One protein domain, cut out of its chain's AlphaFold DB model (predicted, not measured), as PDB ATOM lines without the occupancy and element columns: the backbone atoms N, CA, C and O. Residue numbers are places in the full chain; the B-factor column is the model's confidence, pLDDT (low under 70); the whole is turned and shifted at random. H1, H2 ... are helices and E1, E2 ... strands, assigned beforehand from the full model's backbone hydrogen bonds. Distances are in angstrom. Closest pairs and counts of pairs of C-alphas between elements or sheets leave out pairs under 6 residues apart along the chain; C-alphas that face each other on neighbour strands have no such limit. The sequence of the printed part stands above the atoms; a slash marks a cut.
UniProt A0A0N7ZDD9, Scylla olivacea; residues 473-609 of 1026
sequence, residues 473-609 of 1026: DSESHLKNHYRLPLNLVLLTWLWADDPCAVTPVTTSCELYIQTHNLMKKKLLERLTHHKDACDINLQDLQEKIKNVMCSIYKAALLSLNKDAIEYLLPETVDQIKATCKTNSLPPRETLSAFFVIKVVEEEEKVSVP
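AT A GLANCE: This is residues 473 to 609 of the 1026 residues of a protein of Scylla olivacea (UniProt A0A0N7ZDD9). The model looks like two unequal lobes joined by a long slanting helix, H2: one lobe holds H1 and the first printed stretch, residues 473 to 484, the other the helical hairpin of H3 and H4 with short H5 and the small strand hairpin of E1 and E2. H3 and H4 stand side by side, while H1 crosses H2 steeply. The printed part has 137 residues, with five named helices and two named strands in the order H1, H2, H3, H4, H5, E1, E2; the sheet, E1 next to E2, is antiparallel, and the class is mostly helix. The whole is compact, with a radius of gyration of the C-alphas of 16.6 A, and the C-alphas span 47 by 39 by 23 A.

IN THESE COORDINATES: Start at Asp 473 and pass residues 473 to 484, which hold no named element. Find C-alpha 485 at (46.168, -38.823, -1.908); from there H1 runs to residue 497, 18.7 A long. Next come H2, residues 508 to 527, 28.7 A long, and H3, residues 538 to 561, the longest helix at 34.8 A, beginning at C-alpha 538, (16.790, -43.654, -19.624). H4 is residues 570 to 582, 18.4 A long, and H5 residues 587 to 592. E1 is residues 596 to 600 and E2 residues 603 to 607, ending at C-alpha 607, (37.886, -25.309, -15.542).

HOW THE PARTS SIT: Begin at the hub, H2, which touches three helices. H1 touches it at a steep tilt of 47 degrees, the same way, with the closest C-alphas, of Leu 494 and Thr 515, 6.7 A apart. With residues 520 to 524 alone H2 only just touches H3, with 3 pairs of C-alphas within 8 A, the closest being Leu 524 and Gln 542 at 7.4 A. H2 and H5 also only just touch, with 3 such pairs, the closest C-alphas being those of Leu 523 and Thr 590, 6.8 A apart. The helical hairpin of H3 and H4 has a shallow tilt of 11 degrees, opposite ways; the closest C-alphas, of Ala 555 and Thr 572, are 5.3 A apart. H5 touches H4, the closest C-alphas being those of Lys 577 and Pro 587 at 5.2 A. In the hairpin of E1 and E2, look at N 598 and O 605, 2.9 A apart, within hydrogen-bond range. H1 and H3 are apart. Every O i to N i+4 pair is within hydrogen-bond range in H1, H2, H4 and H5, and 19 of 20 in H3.

THE WHOLE: The C-alphas farthest apart, of Asp 473 and Glu 602, lie 50.1 A from each other. The printed part has no cut, and no link is long. Look for pLDDT under 70 at residues 474 to 480, 563 to 566 and 600 to 601; the mean of the printed part is 85.1.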
ATOM      1  N   ASP A 473      44.304 -56.011   1.436       73.56
ATOM      2  CA  ASP A 473      44.270 -57.191   0.567       73.56
ATOM      3  C   ASP A 473      44.687 -56.859  -0.879       73.56
ATOM      4  O   ASP A 473      45.315 -57.667  -1.559       73.56
ATOM      5  N   SER A 474      44.399 -55.639  -1.348       64.62
ATOM      6  CA  SER A 474      44.783 -55.126  -2.676       64.62
ATOM      7  C   SER A 474      46.212 -54.557  -2.735       64.62
ATOM      8  O   SER A 474      46.641 -54.052  -3.783       64.62
ATOM      9  N   GLU A 475      46.985 -54.658  -1.642       57.00
ATOM     10  CA  GLU A 475      48.344 -54.107  -1.528       57.00
ATOM     11  C   GLU A 475      49.366 -54.684  -2.521       57.00
ATOM     12  O   GLU A 475      50.444 -54.102  -2.661       57.00
ATOM     13  N   SER A 476      49.083 -55.772  -3.241       54.25
ATOM     14  CA  SER A 476      50.039 -56.340  -4.203       54.25
ATOM     15  C   SER A 476      50.155 -55.542  -5.512       54.25
ATOM     16  O   SER A 476      51.263 -55.422  -6.029       54.25
ATOM     17  N   HIS A 477      49.069 -54.946  -6.032       53.75
ATOM     18  CA  HIS A 477      49.055 -54.373  -7.397       53.75
ATOM     19  C   HIS A 477      48.873 -52.843  -7.465       53.75
ATOM     20  O   HIS A 477      49.423 -52.201  -8.354       53.75
ATOM     21  N   LEU A 478      48.173 -52.212  -6.511       64.06
ATOM     22  CA  LEU A 478      47.886 -50.760  -6.532       64.06
ATOM     23  C   LEU A 478      48.752 -49.924  -5.578       64.06
ATOM     24  O   LEU A 478      48.552 -48.712  -5.424       64.06
ATOM     25  N   LYS A 479      49.744 -50.552  -4.936       65.81
ATOM     26  CA  LYS A 479      50.507 -49.974  -3.820       65.81
ATOM     27  C   LYS A 479      51.146 -48.625  -4.144       65.81
ATOM     28  O   LYS A 479      51.186 -47.764  -3.262       65.81
ATOM     29  N   ASN A 480      51.647 -48.439  -5.366       65.94
ATOM     30  CA  ASN A 480      52.263 -47.187  -5.815       65.94
ATOM     31  C   ASN A 480      51.230 -46.109  -6.124       65.94
ATOM     32  O   ASN A 480      51.375 -44.966  -5.691       65.94
ATOM     33  N   HIS A 481      50.143 -46.478  -6.792       73.88
ATOM     34  CA  HIS A 481      49.067 -45.554  -7.121       73.88
ATOM     35  C   HIS A 481      48.352 -45.015  -5.878       73.88
ATOM     36  O   HIS A 481      47.992 -43.838  -5.853       73.88
ATOM     37  N   TYR A 482      48.215 -45.823  -4.824       80.31
ATOM     38  CA  TYR A 482      47.664 -45.404  -3.530       80.31
ATOM     39  C   TYR A 482      48.601 -44.532  -2.692       80.31
ATOM     40  O   TYR A 482      48.216 -44.078  -1.620       80.31
ATOM     41  N   ARG A 483      49.818 -44.237  -3.165       83.44
ATOM     42  CA  ARG A 483      50.624 -43.170  -2.556       83.44
ATOM     43  C   ARG A 483      50.089 -41.789  -2.901       83.44
ATOM     44  O   ARG A 483      50.352 -40.851  -2.162       83.44
ATOM     45  N   LEU A 484      49.354 -41.630  -4.003       89.00
ATOM     46  CA  LEU A 484      48.754 -40.347  -4.359       89.00
ATOM     47  C   LEU A 484      47.464 -40.145  -3.547       89.00
ATOM     48  O   LEU A 484      46.510 -40.898  -3.764       89.00
ATOM     49  N   PRO A 485      47.380 -39.119  -2.672       91.44
ATOM     50  CA  PRO A 485      46.168 -38.823  -1.908       91.44
ATOM     51  C   PRO A 485      44.902 -38.753  -2.765       91.44
ATOM     52  O   PRO A 485      43.857 -39.247  -2.354       91.44
ATOM     53  N   LEU A 486      44.983 -38.181  -3.975       90.50
ATOM     54  CA  LEU A 486      43.819 -38.094  -4.860       90.50
ATOM     55  C   LEU A 486      43.262 -39.474  -5.228       90.50
ATOM     56  O   LEU A 486      42.051 -39.651  -5.223       90.50
ATOM     57  N   ASN A 487      44.121 -40.454  -5.513       90.56
ATOM     58  CA  ASN A 487      43.662 -41.794  -5.874       90.56
ATOM     59  C   ASN A 487      42.961 -42.475  -4.689       90.56
ATOM     60  O   ASN A 487      41.932 -43.112  -4.881       90.56
ATOM     61  N   LEU A 488      43.465 -42.290  -3.462       91.06
ATOM     62  CA  LEU A 488      42.794 -42.778  -2.251       91.06
ATOM     63  C   LEU A 488      41.434 -42.103  -2.034       91.06
ATOM     64  O   LEU A 488      40.474 -42.770  -1.658       91.06
ATOM     65  N   VAL A 489      41.324 -40.801  -2.314       91.12
ATOM     66  CA  VAL A 489      40.040 -40.086  -2.275       91.12
ATOM     67  C   VAL A 489      39.059 -40.675  -3.290       91.12
ATOM     68  O   VAL A 489      37.939 -41.006  -2.915       91.12
ATOM     69  N   LEU A 490      39.466 -40.838  -4.553       90.50
ATOM     70  CA  LEU A 490      38.604 -41.404  -5.599       90.50
ATOM     71  C   LEU A 490      38.148 -42.825  -5.247       90.50
ATOM     72  O   LEU A 490      36.968 -43.136  -5.384       90.50
ATOM     73  N   LEU A 491      39.060 -43.654  -4.732       90.44
ATOM     74  CA  LEU A 491      38.752 -44.999  -4.247       90.44
ATOM     75  C   LEU A 491      37.712 -44.970  -3.120       90.44
ATOM     76  O   LEU A 491      36.736 -45.711  -3.166       90.44
ATOM     77  N   THR A 492      37.906 -44.094  -2.133       90.31
ATOM     78  CA  THR A 492      36.999 -43.952  -0.982       90.31
ATOM     79  C   THR A 492      35.602 -43.514  -1.427       90.31
ATOM     80  O   THR A 492      34.603 -43.999  -0.903       90.31
ATOM     81  N   TRP A 493      35.517 -42.638  -2.430       88.62
ATOM     82  CA  TRP A 493      34.245 -42.210  -3.014       88.62
ATOM     83  C   TRP A 493      33.557 -43.296  -3.836       88.62
ATOM     84  O   TRP A 493      32.343 -43.455  -3.722       88.62
ATOM     85  N   LEU A 494      34.311 -44.058  -4.632       89.69
ATOM     86  CA  LEU A 494      33.769 -45.222  -5.333       89.69
ATOM     87  C   LEU A 494      33.235 -46.251  -4.342       89.69
ATOM     88  O   LEU A 494      32.118 -46.716  -4.517       89.69
ATOM     89  N   TRP A 495      33.982 -46.532  -3.271       89.81
ATOM     90  CA  TRP A 495      33.539 -47.428  -2.209       89.81
ATOM     91  C   TRP A 495      32.251 -46.943  -1.545       89.81
ATOM     92  O   TRP A 495      31.325 -47.725  -1.361       89.81
ATOM     93  N   ALA A 496      32.169 -45.652  -1.209       88.25
ATOM     94  CA  ALA A 496      30.990 -45.073  -0.571       88.25
ATOM     95  C   ALA A 496      29.716 -45.187  -1.434       88.25
ATOM     96  O   ALA A 496      28.628 -45.345  -0.873       88.25
ATOM     97  N   ASP A 497      29.837 -45.122  -2.769       86.69
ATOM     98  CA  ASP A 497      28.705 -45.292  -3.697       86.69
ATOM     99  C   ASP A 497      28.405 -46.766  -4.008       86.69
ATOM    100  O   ASP A 497      27.265 -47.207  -3.864       86.69
ATOM    101  N   ASP A 498      29.418 -47.517  -4.443       86.50
ATOM    102  CA  ASP A 498      29.309 -48.897  -4.909       86.50
ATOM    103  C   ASP A 498      30.623 -49.675  -4.672       86.50
ATOM    104  O   ASP A 498      31.537 -49.633  -5.504       86.50
ATOM    105  N   PRO A 499      30.729 -50.439  -3.565       86.56
ATOM    106  CA  PRO A 499      31.895 -51.278  -3.283       86.56
ATOM    107  C   PRO A 499      32.238 -52.274  -4.403       86.56
ATOM    108  O   PRO A 499      33.414 -52.575  -4.615       86.56
ATOM    109  N   CYS A 500      31.247 -52.751  -5.167       83.88
ATOM    110  CA  CYS A 500      31.470 -53.691  -6.269       83.88
ATOM    111  C   CYS A 500      32.220 -53.043  -7.443       83.88
ATOM    112  O   CYS A 500      32.913 -53.737  -8.188       83.88
ATOM    113  N   ALA A 501      32.126 -51.718  -7.603       83.44
ATOM    114  CA  ALA A 501      32.861 -50.976  -8.628       83.44
ATOM    115  C   ALA A 501      34.364 -50.875  -8.323       83.44
ATOM    116  O   ALA A 501      35.157 -50.595  -9.223       83.44
ATOM    117  N   VAL A 502      34.762 -51.113  -7.069       83.56
ATOM    118  CA  VAL A 502      36.156 -51.057  -6.620       83.56
ATOM    119  C   VAL A 502      36.879 -52.384  -6.854       83.56
ATOM    120  O   VAL A 502      38.040 -52.374  -7.250       83.56
ATOM    121  N   THR A 503      36.191 -53.518  -6.700       77.62
ATOM    122  CA  THR A 503      36.762 -54.869  -6.851       77.62
ATOM    123  C   THR A 503      37.543 -55.120  -8.155       77.62
ATOM    124  O   THR A 503      38.591 -55.759  -8.081       77.62
ATOM    125  N   PRO A 504      37.109 -54.654  -9.347       76.44
ATOM    126  CA  PRO A 504      37.861 -54.871 -10.587       76.44
ATOM    127  C   PRO A 504      39.031 -53.893 -10.788       76.44
ATOM    128  O   PRO A 504      39.736 -53.992 -11.791       76.44
ATOM    129  N   VAL A 505      39.226 -52.914  -9.897       83.56
ATOM    130  CA  VAL A 505      40.259 -51.886 -10.051       83.56
ATOM    131  C   VAL A 505      41.601 -52.448  -9.596       83.56
ATOM    132  O   VAL A 505      41.820 -52.687  -8.414       83.56
ATOM    133  N   THR A 506      42.519 -52.608 -10.548       79.88
ATOM    134  CA  THR A 506      43.886 -53.119 -10.344       79.88
ATOM    135  C   THR A 506      44.968 -52.171 -10.866       79.88
ATOM    136  O   THR A 506      46.136 -52.334 -10.531       79.88
ATOM    137  N   THR A 507      44.590 -51.140 -11.632       82.75
ATOM    138  CA  THR A 507      45.471 -50.054 -12.097       82.75
ATOM    139  C   THR A 507      44.880 -48.676 -11.787       82.75
ATOM    140  O   THR A 507      43.672 -48.521 -11.583       82.75
ATOM    141  N   SER A 508      45.712 -47.628 -11.787       84.19
ATOM    142  CA  SER A 508      45.197 -46.258 -11.642       84.19
ATOM    143  C   SER A 508      44.283 -45.861 -12.802       84.19
ATOM    144  O   SER A 508      43.316 -45.145 -12.579       84.19
ATOM    145  N   CYS A 509      44.525 -46.338 -14.025       86.88
ATOM    146  CA  CYS A 509      43.652 -46.017 -15.153       86.88
ATOM    147  C   CYS A 509      42.244 -46.607 -14.984       86.88
ATOM    148  O   CYS A 509      41.258 -45.900 -15.189       86.88
ATOM    149  N   GLU A 510      42.137 -47.857 -14.524       88.19
ATOM    150  CA  GLU A 510      40.847 -48.474 -14.185       88.19
ATOM    151  C   GLU A 510      40.106 -47.668 -13.106       88.19
ATOM    152  O   GLU A 510      38.900 -47.456 -13.228       88.19
ATOM    153  N   LEU A 511      40.821 -47.120 -12.112       89.94
ATOM    154  CA  LEU A 511      40.238 -46.223 -11.107       89.94
ATOM    155  C   LEU A 511      39.609 -44.974 -11.749       89.94
ATOM    156  O   LEU A 511      38.492 -44.593 -11.393       89.94
ATOM    157  N   TYR A 512      40.295 -44.342 -12.708       91.19
ATOM    158  CA  TYR A 512      39.758 -43.190 -13.446       91.19
ATOM    159  C   TYR A 512      38.570 -43.575 -14.337       91.19
ATOM    160  O   TYR A 512      37.599 -42.821 -14.396       91.19
ATOM    161  N   ILE A 513      38.592 -44.751 -14.973       91.00
ATOM    162  CA  ILE A 513      37.457 -45.275 -15.751       91.00
ATOM    163  C   ILE A 513      36.230 -45.451 -14.850       91.00
ATOM    164  O   ILE A 513      35.150 -44.964 -15.194       91.00
ATOM    165  N   GLN A 514      36.384 -46.086 -13.684       91.25
ATOM    166  CA  GLN A 514      35.273 -46.288 -12.750       91.25
ATOM    167  C   GLN A 514      34.777 -44.970 -12.150       91.25
ATOM    168  O   GLN A 514      33.571 -44.732 -12.107       91.25
ATOM    169  N   THR A 515      35.686 -44.060 -11.791       91.56
ATOM    170  CA  THR A 515      35.332 -42.699 -11.347       91.56
ATOM    171  C   THR A 515      34.509 -41.978 -12.412       91.56
ATOM    172  O   THR A 515      33.465 -41.403 -12.121       91.56
ATOM    173  N   HIS A 516      34.932 -42.048 -13.673       91.81
ATOM    174  CA  HIS A 516      34.223 -41.424 -14.785       91.81
ATOM    175  C   HIS A 516      32.853 -42.061 -15.055       91.81
ATOM    176  O   HIS A 516      31.883 -41.378 -15.396       91.81
ATOM    177  N   ASN A 517      32.736 -43.376 -14.876       91.69
ATOM    178  CA  ASN A 517      31.451 -44.070 -14.931       91.69
ATOM    179  C   ASN A 517      30.513 -43.605 -13.813       91.69
ATOM    180  O   ASN A 517      29.345 -43.325 -14.093       91.69
ATOM    181  N   LEU A 518      31.029 -43.429 -12.595       90.38
ATOM    182  CA  LEU A 518      30.277 -42.854 -11.485       90.38
ATOM    183  C   LEU A 518      29.816 -41.422 -11.799       90.38
ATOM    184  O   LEU A 518      28.653 -41.099 -11.578       90.38
ATOM    185  N   MET A 519      30.669 -40.581 -12.394       90.94
ATOM    186  CA  MET A 519      30.295 -39.221 -12.814       90.94
ATOM    187  C   MET A 519      29.118 -39.227 -13.799       90.94
ATOM    188  O   MET A 519      28.144 -38.496 -13.609       90.94
ATOM    189  N   LYS A 520      29.162 -40.099 -14.817       91.56
ATOM    190  CA  LYS A 520      28.053 -40.276 -15.771       91.56
ATOM    191  C   LYS A 520      26.781 -40.782 -15.084       91.56
ATOM    192  O   LYS A 520      25.707 -40.263 -15.372       91.56
ATOM    193  N   LYS A 521      26.894 -41.751 -14.168       90.19
ATOM    194  CA  LYS A 521      25.767 -42.280 -13.376       90.19
ATOM    195  C   LYS A 521      25.120 -41.177 -12.533       90.19
ATOM    196  O   LYS A 521      23.909 -40.999 -12.599       90.19
ATOM    197  N   LYS A 522      25.915 -40.374 -11.820       88.44
ATOM    198  CA  LYS A 522      25.419 -39.243 -11.018       88.44
ATOM    199  C   LYS A 522      24.781 -38.154 -11.869       88.44
ATOM    200  O   LYS A 522      23.760 -37.603 -11.472       88.44
ATOM    201  N   LEU A 523      25.336 -37.849 -13.042       91.06
ATOM    202  CA  LEU A 523      24.678 -36.942 -13.981       91.06
ATOM    203  C   LEU A 523      23.328 -37.508 -14.437       91.06
ATOM    204  O   LEU A 523      22.338 -36.783 -14.427       91.06
ATOM    205  N   LEU A 524      23.275 -38.791 -14.796       91.31
ATOM    206  CA  LEU A 524      22.045 -39.460 -15.212       91.31
ATOM    207  C   LEU A 524      20.964 -39.361 -14.123       91.31
ATOM    208  O   LEU A 524      19.862 -38.911 -14.413       91.31
ATOM    209  N   GLU A 525      21.311 -39.671 -12.868       88.38
ATOM    210  CA  GLU A 525      20.426 -39.526 -11.697       88.38
ATOM    211  C   GLU A 525      19.903 -38.089 -11.520       88.38
ATOM    212  O   GLU A 525      18.746 -37.884 -11.150       88.38
ATOM    213  N   ARG A 526      20.733 -37.071 -11.778       88.06
ATOM    214  CA  ARG A 526      20.306 -35.664 -11.683       88.06
ATOM    215  C   ARG A 526      19.387 -35.271 -12.836       88.06
ATOM    216  O   ARG A 526      18.387 -34.593 -12.614       88.06
ATOM    217  N   LEU A 527      19.685 -35.731 -14.049       90.44
ATOM    218  CA  LEU A 527      18.911 -35.421 -15.250       90.44
ATOM    219  C   LEU A 527      17.523 -36.069 -15.251       90.44
ATOM    220  O   LEU A 527      16.578 -35.418 -15.686       90.44
ATOM    221  N   THR A 528      17.361 -37.279 -14.702       88.31
ATOM    222  CA  THR A 528      16.037 -37.932 -14.606       88.31
ATOM    223  C   THR A 528      15.041 -37.147 -13.752       88.31
ATOM    224  O   THR A 528      13.836 -37.296 -13.919       88.31
ATOM    225  N   HIS A 529      15.527 -36.293 -12.848       86.56
ATOM    226  CA  HIS A 529      14.702 -35.435 -11.993       86.56
ATOM    227  C   HIS A 529      14.715 -33.964 -12.437       86.56
ATOM    228  O   HIS A 529      14.083 -33.116 -11.805       86.56
ATOM    229  N   HIS A 530      15.451 -33.630 -13.501       87.75
ATOM    230  CA  HIS A 530      15.587 -32.260 -13.972       87.75
ATOM    231  C   HIS A 530      14.423 -31.899 -14.899       87.75
ATOM    232  O   HIS A 530      14.168 -32.598 -15.873       87.75
ATOM    233  N   LYS A 531      13.773 -30.758 -14.651       87.75
ATOM    234  CA  LYS A 531      12.609 -30.259 -15.414       87.75
ATOM    235  C   LYS A 531      12.765 -30.283 -16.944       87.75
ATOM    236  O   LYS A 531      11.795 -30.500 -17.649       87.75
ATOM    237  N   ASP A 532      13.982 -30.068 -17.441       82.44
ATOM    238  CA  ASP A 532      14.267 -29.983 -18.882       82.44
ATOM    239  C   ASP A 532      14.619 -31.345 -19.522       82.44
ATOM    240  O   ASP A 532      14.837 -31.410 -20.729       82.44
ATOM    241  N   ALA A 533      14.735 -32.420 -18.730       83.56
ATOM    242  CA  ALA A 533      15.183 -33.740 -19.191       83.56
ATOM    243  C   ALA A 533      14.393 -34.927 -18.601       83.56
ATOM    244  O   ALA A 533      14.605 -36.057 -19.035       83.56
ATOM    245  N   CYS A 534      13.479 -34.692 -17.654       83.38
ATOM    246  CA  CYS A 534      12.721 -35.733 -16.951       83.38
ATOM    247  C   CYS A 534      11.811 -36.570 -17.860       83.38
ATOM    248  O   CYS A 534      11.534 -37.724 -17.544       83.38
ATOM    249  N   ASP A 535      11.388 -36.014 -18.996       85.44
ATOM    250  CA  ASP A 535      10.516 -36.695 -19.963       85.44
ATOM    251  C   ASP A 535      11.296 -37.590 -20.947       85.44
ATOM    252  O   ASP A 535      10.705 -38.303 -21.760       85.44
ATOM    253  N   ILE A 536      12.633 -37.565 -20.899       86.44
ATOM    254  CA  ILE A 536      13.499 -38.392 -21.745       86.44
ATOM    255  C   ILE A 536      13.670 -39.755 -21.071       86.44
ATOM    256  O   ILE A 536      14.071 -39.839 -19.910       86.44
ATOM    257  N   ASN A 537      13.412 -40.845 -21.799       89.62
ATOM    258  CA  ASN A 537      13.644 -42.183 -21.256       89.62
ATOM    259  C   ASN A 537      15.143 -42.435 -20.987       89.62
ATOM    260  O   ASN A 537      16.028 -41.800 -21.563       89.62
ATOM    261  N   LEU A 538      15.433 -43.402 -20.114       87.06
ATOM    262  CA  LEU A 538      16.790 -43.654 -19.624       87.06
ATOM    263  C   LEU A 538      17.795 -44.010 -20.737       87.06
ATOM    264  O   LEU A 538      18.940 -43.566 -20.678       87.06
ATOM    265  N   GLN A 539      17.383 -44.794 -21.740       88.69
ATOM    266  CA  GLN A 539      18.264 -45.233 -22.830       88.69
ATOM    267  C   GLN A 539      18.623 -44.070 -23.762       88.69
ATOM    268  O   GLN A 539      19.797 -43.862 -24.072       88.69
ATOM    269  N   ASP A 540      17.634 -43.260 -24.140       88.69
ATOM    270  CA  ASP A 540      17.849 -42.066 -24.960       88.69
ATOM    271  C   ASP A 540      18.718 -41.044 -24.225       88.69
ATOM    272  O   ASP A 540      19.585 -40.405 -24.822       88.69
ATOM    273  N   LEU A 541      18.527 -40.908 -22.910       89.38
ATOM    274  CA  LEU A 541      19.329 -40.022 -22.076       89.38
ATOM    275  C   LEU A 541      20.800 -40.466 -22.032       89.38
ATOM    276  O   LEU A 541      21.697 -39.632 -22.148       89.38
ATOM    277  N   GLN A 542      21.059 -41.772 -21.934       89.56
ATOM    278  CA  GLN A 542      22.413 -42.332 -21.995       89.56
ATOM    279  C   GLN A 542      23.098 -42.062 -23.344       89.56
ATOM    280  O   GLN A 542      24.258 -41.639 -23.356       89.56
ATOM    281  N   GLU A 543      22.399 -42.242 -24.470       87.94
ATOM    282  CA  GLU A 543      22.962 -41.962 -25.801       87.94
ATOM    283  C   GLU A 543      23.216 -40.456 -25.999       87.94
ATOM    284  O   GLU A 543      24.266 -40.049 -26.502       87.94
ATOM    285  N   LYS A 544      22.313 -39.598 -25.513       91.56
ATOM    286  CA  LYS A 544      22.493 -38.136 -25.518       91.56
ATOM    287  C   LYS A 544      23.703 -37.696 -24.693       91.56
ATOM    288  O   LYS A 544      24.479 -36.856 -25.151       91.56
ATOM    289  N   ILE A 545      23.906 -38.275 -23.505       91.69
ATOM    290  CA  ILE A 545      25.104 -38.021 -22.686       91.69
ATOM    291  C   ILE A 545      26.355 -38.456 -23.452       91.69
ATOM    292  O   ILE A 545      27.313 -37.689 -23.530       91.69
ATOM    293  N   LYS A 546      26.346 -39.645 -24.068       89.19
ATOM    294  CA  LYS A 546      27.469 -40.153 -24.871       89.19
ATOM    295  C   LYS A 546      27.858 -39.191 -25.997       89.19
ATOM    296  O   LYS A 546      29.048 -38.942 -26.176       89.19
ATOM    297  N   ASN A 547      26.886 -38.594 -26.689       87.38
ATOM    298  CA  ASN A 547      27.145 -37.584 -27.722       87.38
ATOM    299  C   ASN A 547      27.846 -36.340 -27.159       87.38
ATOM    300  O   ASN A 547      28.807 -35.848 -27.751       87.38
ATOM    301  N   VAL A 548      27.402 -35.839 -26.001       92.19
ATOM    302  CA  VAL A 548      28.048 -34.691 -25.343       92.19
ATOM    303  C   VAL A 548      29.458 -35.037 -24.861       92.19
ATOM    304  O   VAL A 548      30.351 -34.189 -24.937       92.19
ATOM    305  N   MET A 549      29.699 -36.278 -24.422       92.44
ATOM    306  CA  MET A 549      31.023 -36.704 -23.968       92.44
ATOM    307  C   MET A 549      32.098 -36.550 -25.047       92.44
ATOM    308  O   MET A 549      33.208 -36.131 -24.728       92.44
ATOM    309  N   CYS A 550      31.773 -36.807 -26.317       88.50
ATOM    310  CA  CYS A 550      32.712 -36.597 -27.421       88.50
ATOM    311  C   CYS A 550      33.189 -35.131 -27.495       88.50
ATOM    312  O   CYS A 550      34.385 -34.871 -27.643       88.50
ATOM    313  N   SER A 551      32.277 -34.166 -27.317       90.50
ATOM    314  CA  SER A 551      32.617 -32.735 -27.276       90.50
ATOM    315  C   SER A 551      33.462 -32.378 -26.048       90.50
ATOM    316  O   SER A 551      34.406 -31.598 -26.159       90.50
ATOM    317  N   ILE A 552      33.174 -32.985 -24.891       92.75
ATOM    318  CA  ILE A 552      33.940 -32.806 -23.646       92.75
ATOM    319  C   ILE A 552      35.390 -33.282 -23.813       92.75
ATOM    320  O   ILE A 552      36.323 -32.547 -23.484       92.75
ATOM    321  N   TYR A 553      35.599 -34.485 -24.351       93.12
ATOM    322  CA  TYR A 553      36.943 -35.036 -24.546       93.12
ATOM    323  C   TYR A 553      37.751 -34.233 -25.568       93.12
ATOM    324  O   TYR A 553      38.936 -33.964 -25.358       93.12
ATOM    325  N   LYS A 554      37.103 -33.778 -26.647       88.62
ATOM    326  CA  LYS A 554      37.732 -32.899 -27.636       88.62
ATOM    327  C   LYS A 554      38.149 -31.560 -27.023       88.62
ATOM    328  O   LYS A 554      39.274 -31.117 -27.246       88.62
ATOM    329  N   ALA A 555      37.289 -30.940 -26.213       89.94
ATOM    330  CA  ALA A 555      37.607 -29.693 -25.516       89.94
ATOM    331  C   ALA A 555      38.800 -29.850 -24.557       89.94
ATOM    332  O   ALA A 555      39.675 -28.980 -24.509       89.94
ATOM    333  N   ALA A 556      38.870 -30.977 -23.841       90.12
ATOM    334  CA  ALA A 556      39.999 -31.318 -22.982       90.12
ATOM    335  C   ALA A 556      41.312 -31.412 -23.780       90.12
ATOM    336  O   ALA A 556      42.285 -30.744 -23.423       90.12
ATOM    337  N   LEU A 557      41.330 -32.160 -24.888       88.50
ATOM    338  CA  LEU A 557      42.511 -32.304 -25.746       88.50
ATOM    339  C   LEU A 557      42.979 -30.958 -26.334       88.50
ATOM    340  O   LEU A 557      44.166 -30.637 -26.284       88.50
ATOM    341  N   LEU A 558      42.054 -30.130 -26.832       87.06
ATOM    342  CA  LEU A 558      42.379 -28.812 -27.393       87.06
ATOM    343  C   LEU A 558      42.921 -27.841 -26.337       87.06
ATOM    344  O   LEU A 558      43.895 -27.132 -26.594       87.06
ATOM    345  N   SER A 559      42.330 -27.840 -25.139       84.19
ATOM    346  CA  SER A 559      42.799 -27.008 -24.023       84.19
ATOM    347  C   SER A 559      44.190 -27.445 -23.552       84.19
ATOM    348  O   SER A 559      45.048 -26.601 -23.303       84.19
ATOM    349  N   LEU A 560      44.455 -28.758 -23.529       81.81
ATOM    350  CA  LEU A 560      45.783 -29.308 -23.251       81.81
ATOM    351  C   LEU A 560      46.808 -28.875 -24.312       81.81
ATOM    352  O   LEU A 560      47.931 -28.513 -23.974       81.81
ATOM    353  N   ASN A 561      46.421 -28.859 -25.591       79.88
ATOM    354  CA  ASN A 561      47.297 -28.407 -26.672       79.88
ATOM    355  C   ASN A 561      47.649 -26.912 -26.570       79.88
ATOM    356  O   ASN A 561      48.775 -26.531 -26.883       79.88
ATOM    357  N   LYS A 562      46.727 -26.055 -26.129       77.19
ATOM    358  CA  LYS A 562      46.972 -24.609 -25.996       77.19
ATOM    359  C   LYS A 562      47.638 -24.201 -24.676       77.19
ATOM    360  O   LYS A 562      47.738 -23.008 -24.418       77.19
ATOM    361  N   ASP A 563      48.071 -25.161 -23.851       69.81
ATOM    362  CA  ASP A 563      48.552 -24.916 -22.483       69.81
ATOM    363  C   ASP A 563      47.554 -24.070 -21.663       69.81
ATOM    364  O   ASP A 563      47.926 -23.299 -20.775       69.81
ATOM    365  N   ALA A 564      46.258 -24.227 -21.953       67.75
ATOM    366  CA  ALA A 564      45.182 -23.612 -21.197       67.75
ATOM    367  C   ALA A 564      45.005 -24.417 -19.901       67.75
ATOM    368  O   ALA A 564      44.257 -25.394 -19.836       67.75
ATOM    369  N   ILE A 565      45.813 -24.065 -18.898       61.50
ATOM    370  CA  ILE A 565      45.930 -24.809 -17.635       61.50
ATOM    371  C   ILE A 565      44.792 -24.451 -16.667       61.50
ATOM    372  O   ILE A 565      44.367 -25.298 -15.885       61.50
ATOM    373  N   GLU A 566      44.298 -23.210 -16.714       65.44
ATOM    374  CA  GLU A 566      43.303 -22.709 -15.758       65.44
ATOM    375  C   GLU A 566      41.863 -22.969 -16.212       65.44
ATOM    376  O   GLU A 566      41.079 -23.534 -15.455       65.44
ATOM    377  N   TYR A 567      41.517 -22.593 -17.444       79.62
ATOM    378  CA  TYR A 567      40.165 -22.710 -17.991       79.62
ATOM    379  C   TYR A 567      40.186 -23.382 -19.357       79.62
ATOM    380  O   TYR A 567      41.160 -23.279 -20.102       79.62
ATOM    381  N   LEU A 568      39.082 -24.042 -19.697       85.31
ATOM    382  CA  LEU A 568      38.821 -24.464 -21.064       85.31
ATOM    383  C   LEU A 568      38.715 -23.239 -21.975       85.31
ATOM    384  O   LEU A 568      38.290 -22.163 -21.550       85.31
ATOM    385  N   LEU A 569      39.059 -23.428 -23.247       85.94
ATOM    386  CA  LEU A 569      38.914 -22.389 -24.264       85.94
ATOM    387  C   LEU A 569      37.429 -21.994 -24.404       85.94
ATOM    388  O   LEU A 569      36.602 -22.904 -24.564       85.94
ATOM    389  N   PRO A 570      37.066 -20.696 -24.370       86.88
ATOM    390  CA  PRO A 570      35.672 -20.247 -24.454       86.88
ATOM    391  C   PRO A 570      34.913 -20.850 -25.638       86.88
ATOM    392  O   PRO A 570      33.804 -21.355 -25.477       86.88
ATOM    393  N   GLU A 571      35.561 -20.938 -26.801       88.50
ATOM    394  CA  GLU A 571      34.967 -21.487 -28.021       88.50
ATOM    395  C   GLU A 571      34.604 -22.969 -27.856       88.50
ATOM    396  O   GLU A 571      33.593 -23.441 -28.376       88.50
ATOM    397  N   THR A 572      35.410 -23.723 -27.100       89.56
ATOM    398  CA  THR A 572      35.135 -25.138 -26.814       89.56
ATOM    399  C   THR A 572      34.019 -25.309 -25.786       89.56
ATOM    400  O   THR A 572      33.211 -26.230 -25.908       89.56
ATOM    401  N   VAL A 573      33.912 -24.400 -24.810       91.38
ATOM    402  CA  VAL A 573      32.799 -24.380 -23.849       91.38
ATOM    403  C   VAL A 573      31.487 -24.097 -24.572       91.38
ATOM    404  O   VAL A 573      30.500 -24.799 -24.339       91.38
ATOM    405  N   ASP A 574      31.478 -23.133 -25.488       91.62
ATOM    406  CA  ASP A 574      30.306 -22.804 -26.297       91.62
ATOM    407  C   ASP A 574      29.890 -23.963 -27.203       91.62
ATOM    408  O   ASP A 574      28.700 -24.268 -27.305       91.62
ATOM    409  N   GLN A 575      30.851 -24.688 -27.785       90.69
ATOM    410  CA  GLN A 575      30.576 -25.915 -28.539       90.69
ATOM    411  C   GLN A 575      29.942 -27.005 -27.668       90.69
ATOM    412  O   GLN A 575      28.981 -27.651 -28.100       90.69
ATOM    413  N   ILE A 576      30.418 -27.206 -26.434       93.19
ATOM    414  CA  ILE A 576      29.785 -28.150 -25.501       93.19
ATOM    415  C   ILE A 576      28.366 -27.676 -25.170       93.19
ATOM    416  O   ILE A 576      27.423 -28.457 -25.292       93.19
ATOM    417  N   LYS A 577      28.182 -26.392 -24.826       94.12
ATOM    418  CA  LYS A 577      26.863 -25.805 -24.529       94.12
ATOM    419  C   LYS A 577      25.897 -25.967 -25.710       94.12
ATOM    420  O   LYS A 577      24.732 -26.303 -25.492       94.12
ATOM    421  N   ALA A 578      26.361 -25.770 -26.942       92.81
ATOM    422  CA  ALA A 578      25.586 -25.998 -28.158       92.81
ATOM    423  C   ALA A 578      25.229 -27.481 -28.337       92.81
ATOM    424  O   ALA A 578      24.061 -27.799 -28.554       92.81
ATOM    425  N   THR A 579      26.192 -28.390 -28.142       92.31
ATOM    426  CA  THR A 579      25.963 -29.845 -28.212       92.31
ATOM    427  C   THR A 579      24.906 -30.290 -27.195       92.31
ATOM    428  O   THR A 579      24.012 -31.064 -27.537       92.31
ATOM    429  N   CYS A 580      24.954 -29.765 -25.965       93.38
ATOM    430  CA  CYS A 580      23.936 -30.018 -24.943       93.38
ATOM    431  C   CYS A 580      22.547 -29.566 -25.412       93.38
ATOM    432  O   CYS A 580      21.604 -30.352 -25.354       93.38
ATOM    433  N   LYS A 581      22.424 -28.341 -25.945       92.50
ATOM    434  CA  LYS A 581      21.150 -27.811 -26.466       92.50
ATOM    435  C   LYS A 581      20.586 -28.684 -27.591       92.50
ATOM    436  O   LYS A 581      19.409 -29.026 -27.547       92.50
ATOM    437  N   THR A 582      21.419 -29.098 -28.550       91.50
ATOM    438  CA  THR A 582      21.011 -29.988 -29.652       91.50
ATOM    439  C   THR A 582      20.519 -31.348 -29.154       91.50
ATOM    440  O   THR A 582      19.604 -31.918 -29.737       91.50
ATOM    441  N   ASN A 583      21.080 -31.857 -28.054       88.50
ATOM    442  CA  ASN A 583      20.660 -33.122 -27.445       88.50
ATOM    443  C   ASN A 583      19.529 -32.956 -26.405       88.50
ATOM    444  O   ASN A 583      19.135 -33.936 -25.773       88.50
ATOM    445  N   SER A 584      18.969 -31.751 -26.238       89.69
ATOM    446  CA  SER A 584      17.960 -31.435 -25.210       89.69
ATOM    447  C   SER A 584      18.448 -31.720 -23.782       89.69
ATOM    448  O   SER A 584      17.701 -32.235 -22.957       89.69
ATOM    449  N   LEU A 585      19.717 -31.423 -23.497       92.56
ATOM    450  CA  LEU A 585      20.309 -31.549 -22.169       92.56
ATOM    451  C   LEU A 585      20.572 -30.162 -21.562       92.56
ATOM    452  O   LEU A 585      21.072 -29.279 -22.267       92.56
ATOM    453  N   PRO A 586      20.300 -29.953 -20.259       92.88
ATOM    454  CA  PRO A 586      20.609 -28.703 -19.570       92.88
ATOM    455  C   PRO A 586      22.133 -28.470 -19.542       92.88
ATOM    456  O   PRO A 586      22.861 -29.233 -18.894       92.88
ATOM    457  N   PRO A 587      22.660 -27.418 -20.209       91.94
ATOM    458  CA  PRO A 587      24.105 -27.255 -20.375       91.94
ATOM    459  C   PRO A 587      24.861 -27.092 -19.057       91.94
ATOM    460  O   PRO A 587      25.910 -27.701 -18.877       91.94
ATOM    461  N   ARG A 588      24.321 -26.297 -18.124       89.94
ATOM    462  CA  ARG A 588      24.971 -26.009 -16.838       89.94
ATOM    463  C   ARG A 588      25.070 -27.249 -15.949       89.94
ATOM    464  O   ARG A 588      26.136 -27.492 -15.398       89.94
ATOM    465  N   GLU A 589      23.996 -28.032 -15.863       89.06
ATOM    466  CA  GLU A 589      23.943 -29.284 -15.090       89.06
ATOM    467  C   GLU A 589      24.851 -30.370 -15.691       89.06
ATOM    468  O   GLU A 589      25.503 -31.128 -14.977       89.06
ATOM    469  N   THR A 590      24.938 -30.413 -17.024       90.81
ATOM    470  CA  THR A 590      25.825 -31.343 -17.734       90.81
ATOM    471  C   THR A 590      27.294 -30.969 -17.535       90.81
ATOM    472  O   THR A 590      28.115 -31.828 -17.237       90.81
ATOM    473  N   LEU A 591      27.638 -29.682 -17.661       90.31
ATOM    474  CA  LEU A 591      29.009 -29.199 -17.478       90.31
ATOM    475  C   LEU A 591      29.480 -29.329 -16.027       90.31
ATOM    476  O   LEU A 591      30.605 -29.768 -15.803       90.31
ATOM    477  N   SER A 592      28.638 -28.999 -15.042       88.06
ATOM    478  CA  SER A 592      28.996 -29.081 -13.617       88.06
ATOM    479  C   SER A 592      29.295 -30.510 -13.150       88.06
ATOM    480  O   SER A 592      29.985 -30.694 -12.149       88.06
ATOM    481  N   ALA A 593      28.833 -31.522 -13.892       88.94
ATOM    482  CA  ALA A 593      29.147 -32.924 -13.637       88.94
ATOM    483  C   ALA A 593      30.602 -33.300 -13.933       88.94
ATOM    484  O   ALA A 593      31.085 -34.281 -13.380       88.94
ATOM    485  N   PHE A 594      31.285 -32.558 -14.812       89.00
ATOM    486  CA  PHE A 594      32.642 -32.883 -15.269       89.00
ATOM    487  C   PHE A 594      33.650 -31.749 -15.050       89.00
ATOM    488  O   PHE A 594      34.855 -32.002 -15.065       89.00
ATOM    489  N   PHE A 595      33.174 -30.521 -14.826       88.19
ATOM    490  CA  PHE A 595      33.973 -29.298 -14.759       88.19
ATOM    491  C   PHE A 595      33.617 -28.411 -13.560       88.19
ATOM    492  O   PHE A 595      32.549 -28.539 -12.964       88.19
ATOM    493  N   VAL A 596      34.521 -27.503 -13.171       84.12
ATOM    494  CA  VAL A 596      34.241 -26.434 -12.198       84.12
ATOM    495  C   VAL A 596      33.737 -25.239 -12.991       84.12
ATOM    496  O   VAL A 596      34.441 -24.759 -13.880       84.12
ATOM    497  N   ILE A 597      32.564 -24.723 -12.642       84.19
ATOM    498  CA  ILE A 597      32.039 -23.482 -13.217       84.19
ATOM    499  C   ILE A 597      32.227 -22.376 -12.179       84.19
ATOM    500  O   ILE A 597      31.716 -22.484 -11.064       84.19
ATOM    501  N   LYS A 598      32.968 -21.326 -12.537       80.00
ATOM    502  CA  LYS A 598      33.171 -20.125 -11.717       80.00
ATOM    503  C   LYS A 598      32.617 -18.912 -12.451       80.00
ATOM    504  O   LYS A 598      32.770 -18.815 -13.661       80.00
ATOM    505  N   VAL A 599      32.010 -17.985 -11.719       75.50
ATOM    506  CA  VAL A 599      31.623 -16.680 -12.266       75.50
ATOM    507  C   VAL A 599      32.727 -15.692 -11.909       75.50
ATOM    508  O   VAL A 599      32.999 -15.482 -10.729       75.50
ATOM    509  N   VAL A 600      33.398 -15.141 -12.917       68.50
ATOM    510  CA  VAL A 600      34.477 -14.158 -12.771       68.50
ATOM    511  C   VAL A 600      34.093 -12.954 -13.615       68.50
ATOM    512  O   VAL A 600      33.898 -13.118 -14.811       68.50
ATOM    513  N   GLU A 601      33.969 -11.774 -13.000       66.38
ATOM    514  CA  GLU A 601      33.613 -10.531 -13.715       66.38
ATOM    515  C   GLU A 601      32.332 -10.680 -14.561       66.38
ATOM    516  O   GLU A 601      32.273 -10.251 -15.703       66.38
ATOM    517  N   GLU A 602      31.309 -11.331 -13.991       71.81
ATOM    518  CA  GLU A 602      30.013 -11.621 -14.639       71.81
ATOM    519  C   GLU A 602      30.057 -12.648 -15.792       71.81
ATOM    520  O   GLU A 602      29.006 -13.027 -16.312       71.81
ATOM    521  N   GLU A 603      31.226 -13.209 -16.116       75.62
ATOM    522  CA  GLU A 603      31.387 -14.285 -17.101       75.62
ATOM    523  C   GLU A 603      31.545 -15.670 -16.449       75.62
ATOM    524  O   GLU A 603      32.271 -15.857 -15.467       75.62
ATOM    525  N   GLU A 604      30.891 -16.692 -17.015       80.00
ATOM    526  CA  GLU A 604      31.086 -18.087 -16.605       80.00
ATOM    527  C   GLU A 604      32.379 -18.656 -17.205       80.00
ATOM    528  O   GLU A 604      32.437 -18.990 -18.389       80.00
ATOM    529  N   LYS A 605      33.395 -18.862 -16.365       83.69
ATOM    530  CA  LYS A 605      34.621 -19.578 -16.724       83.69
ATOM    531  C   LYS A 605      34.544 -21.036 -16.280       83.69
ATOM    532  O   LYS A 605      34.142 -21.346 -15.155       83.69
ATOM    533  N   VAL A 606      34.937 -21.948 -17.168       87.12
ATOM    534  CA  VAL A 606      34.855 -23.402 -16.953       87.12
ATOM    535  C   VAL A 606      36.261 -23.981 -16.866       87.12
ATOM    536  O   VAL A 606      37.070 -23.763 -17.758       87.12
ATOM    537  N   SER A 607      36.564 -24.716 -15.798       84.56
ATOM    538  CA  SER A 607      37.886 -25.309 -15.542       84.56
ATOM    539  C   SER A 607      37.786 -26.802 -15.256       84.56
ATOM    540  O   SER A 607      36.737 -27.299 -14.848       84.56
ATOM    541  N   VAL A 608      38.875 -27.543 -15.466       83.38
ATOM    542  CA  VAL A 608      38.910 -28.976 -15.145       83.38
ATOM    543  C   VAL A 608      39.175 -29.173 -13.647       83.38
ATOM    544  O   VAL A 608      40.057 -28.502 -13.112       83.38
ATOM    545  N   PRO A 609      38.464 -30.087 -12.953       80.44
ATOM    546  CA  PRO A 609      38.612 -30.284 -11.511       80.44
ATOM    547  C   PRO A 609      40.043 -30.577 -11.064       80.44
ATOM    548  O   PRO A 609      40.485 -30.119 -10.011       80.44
TER     549      PRO A 609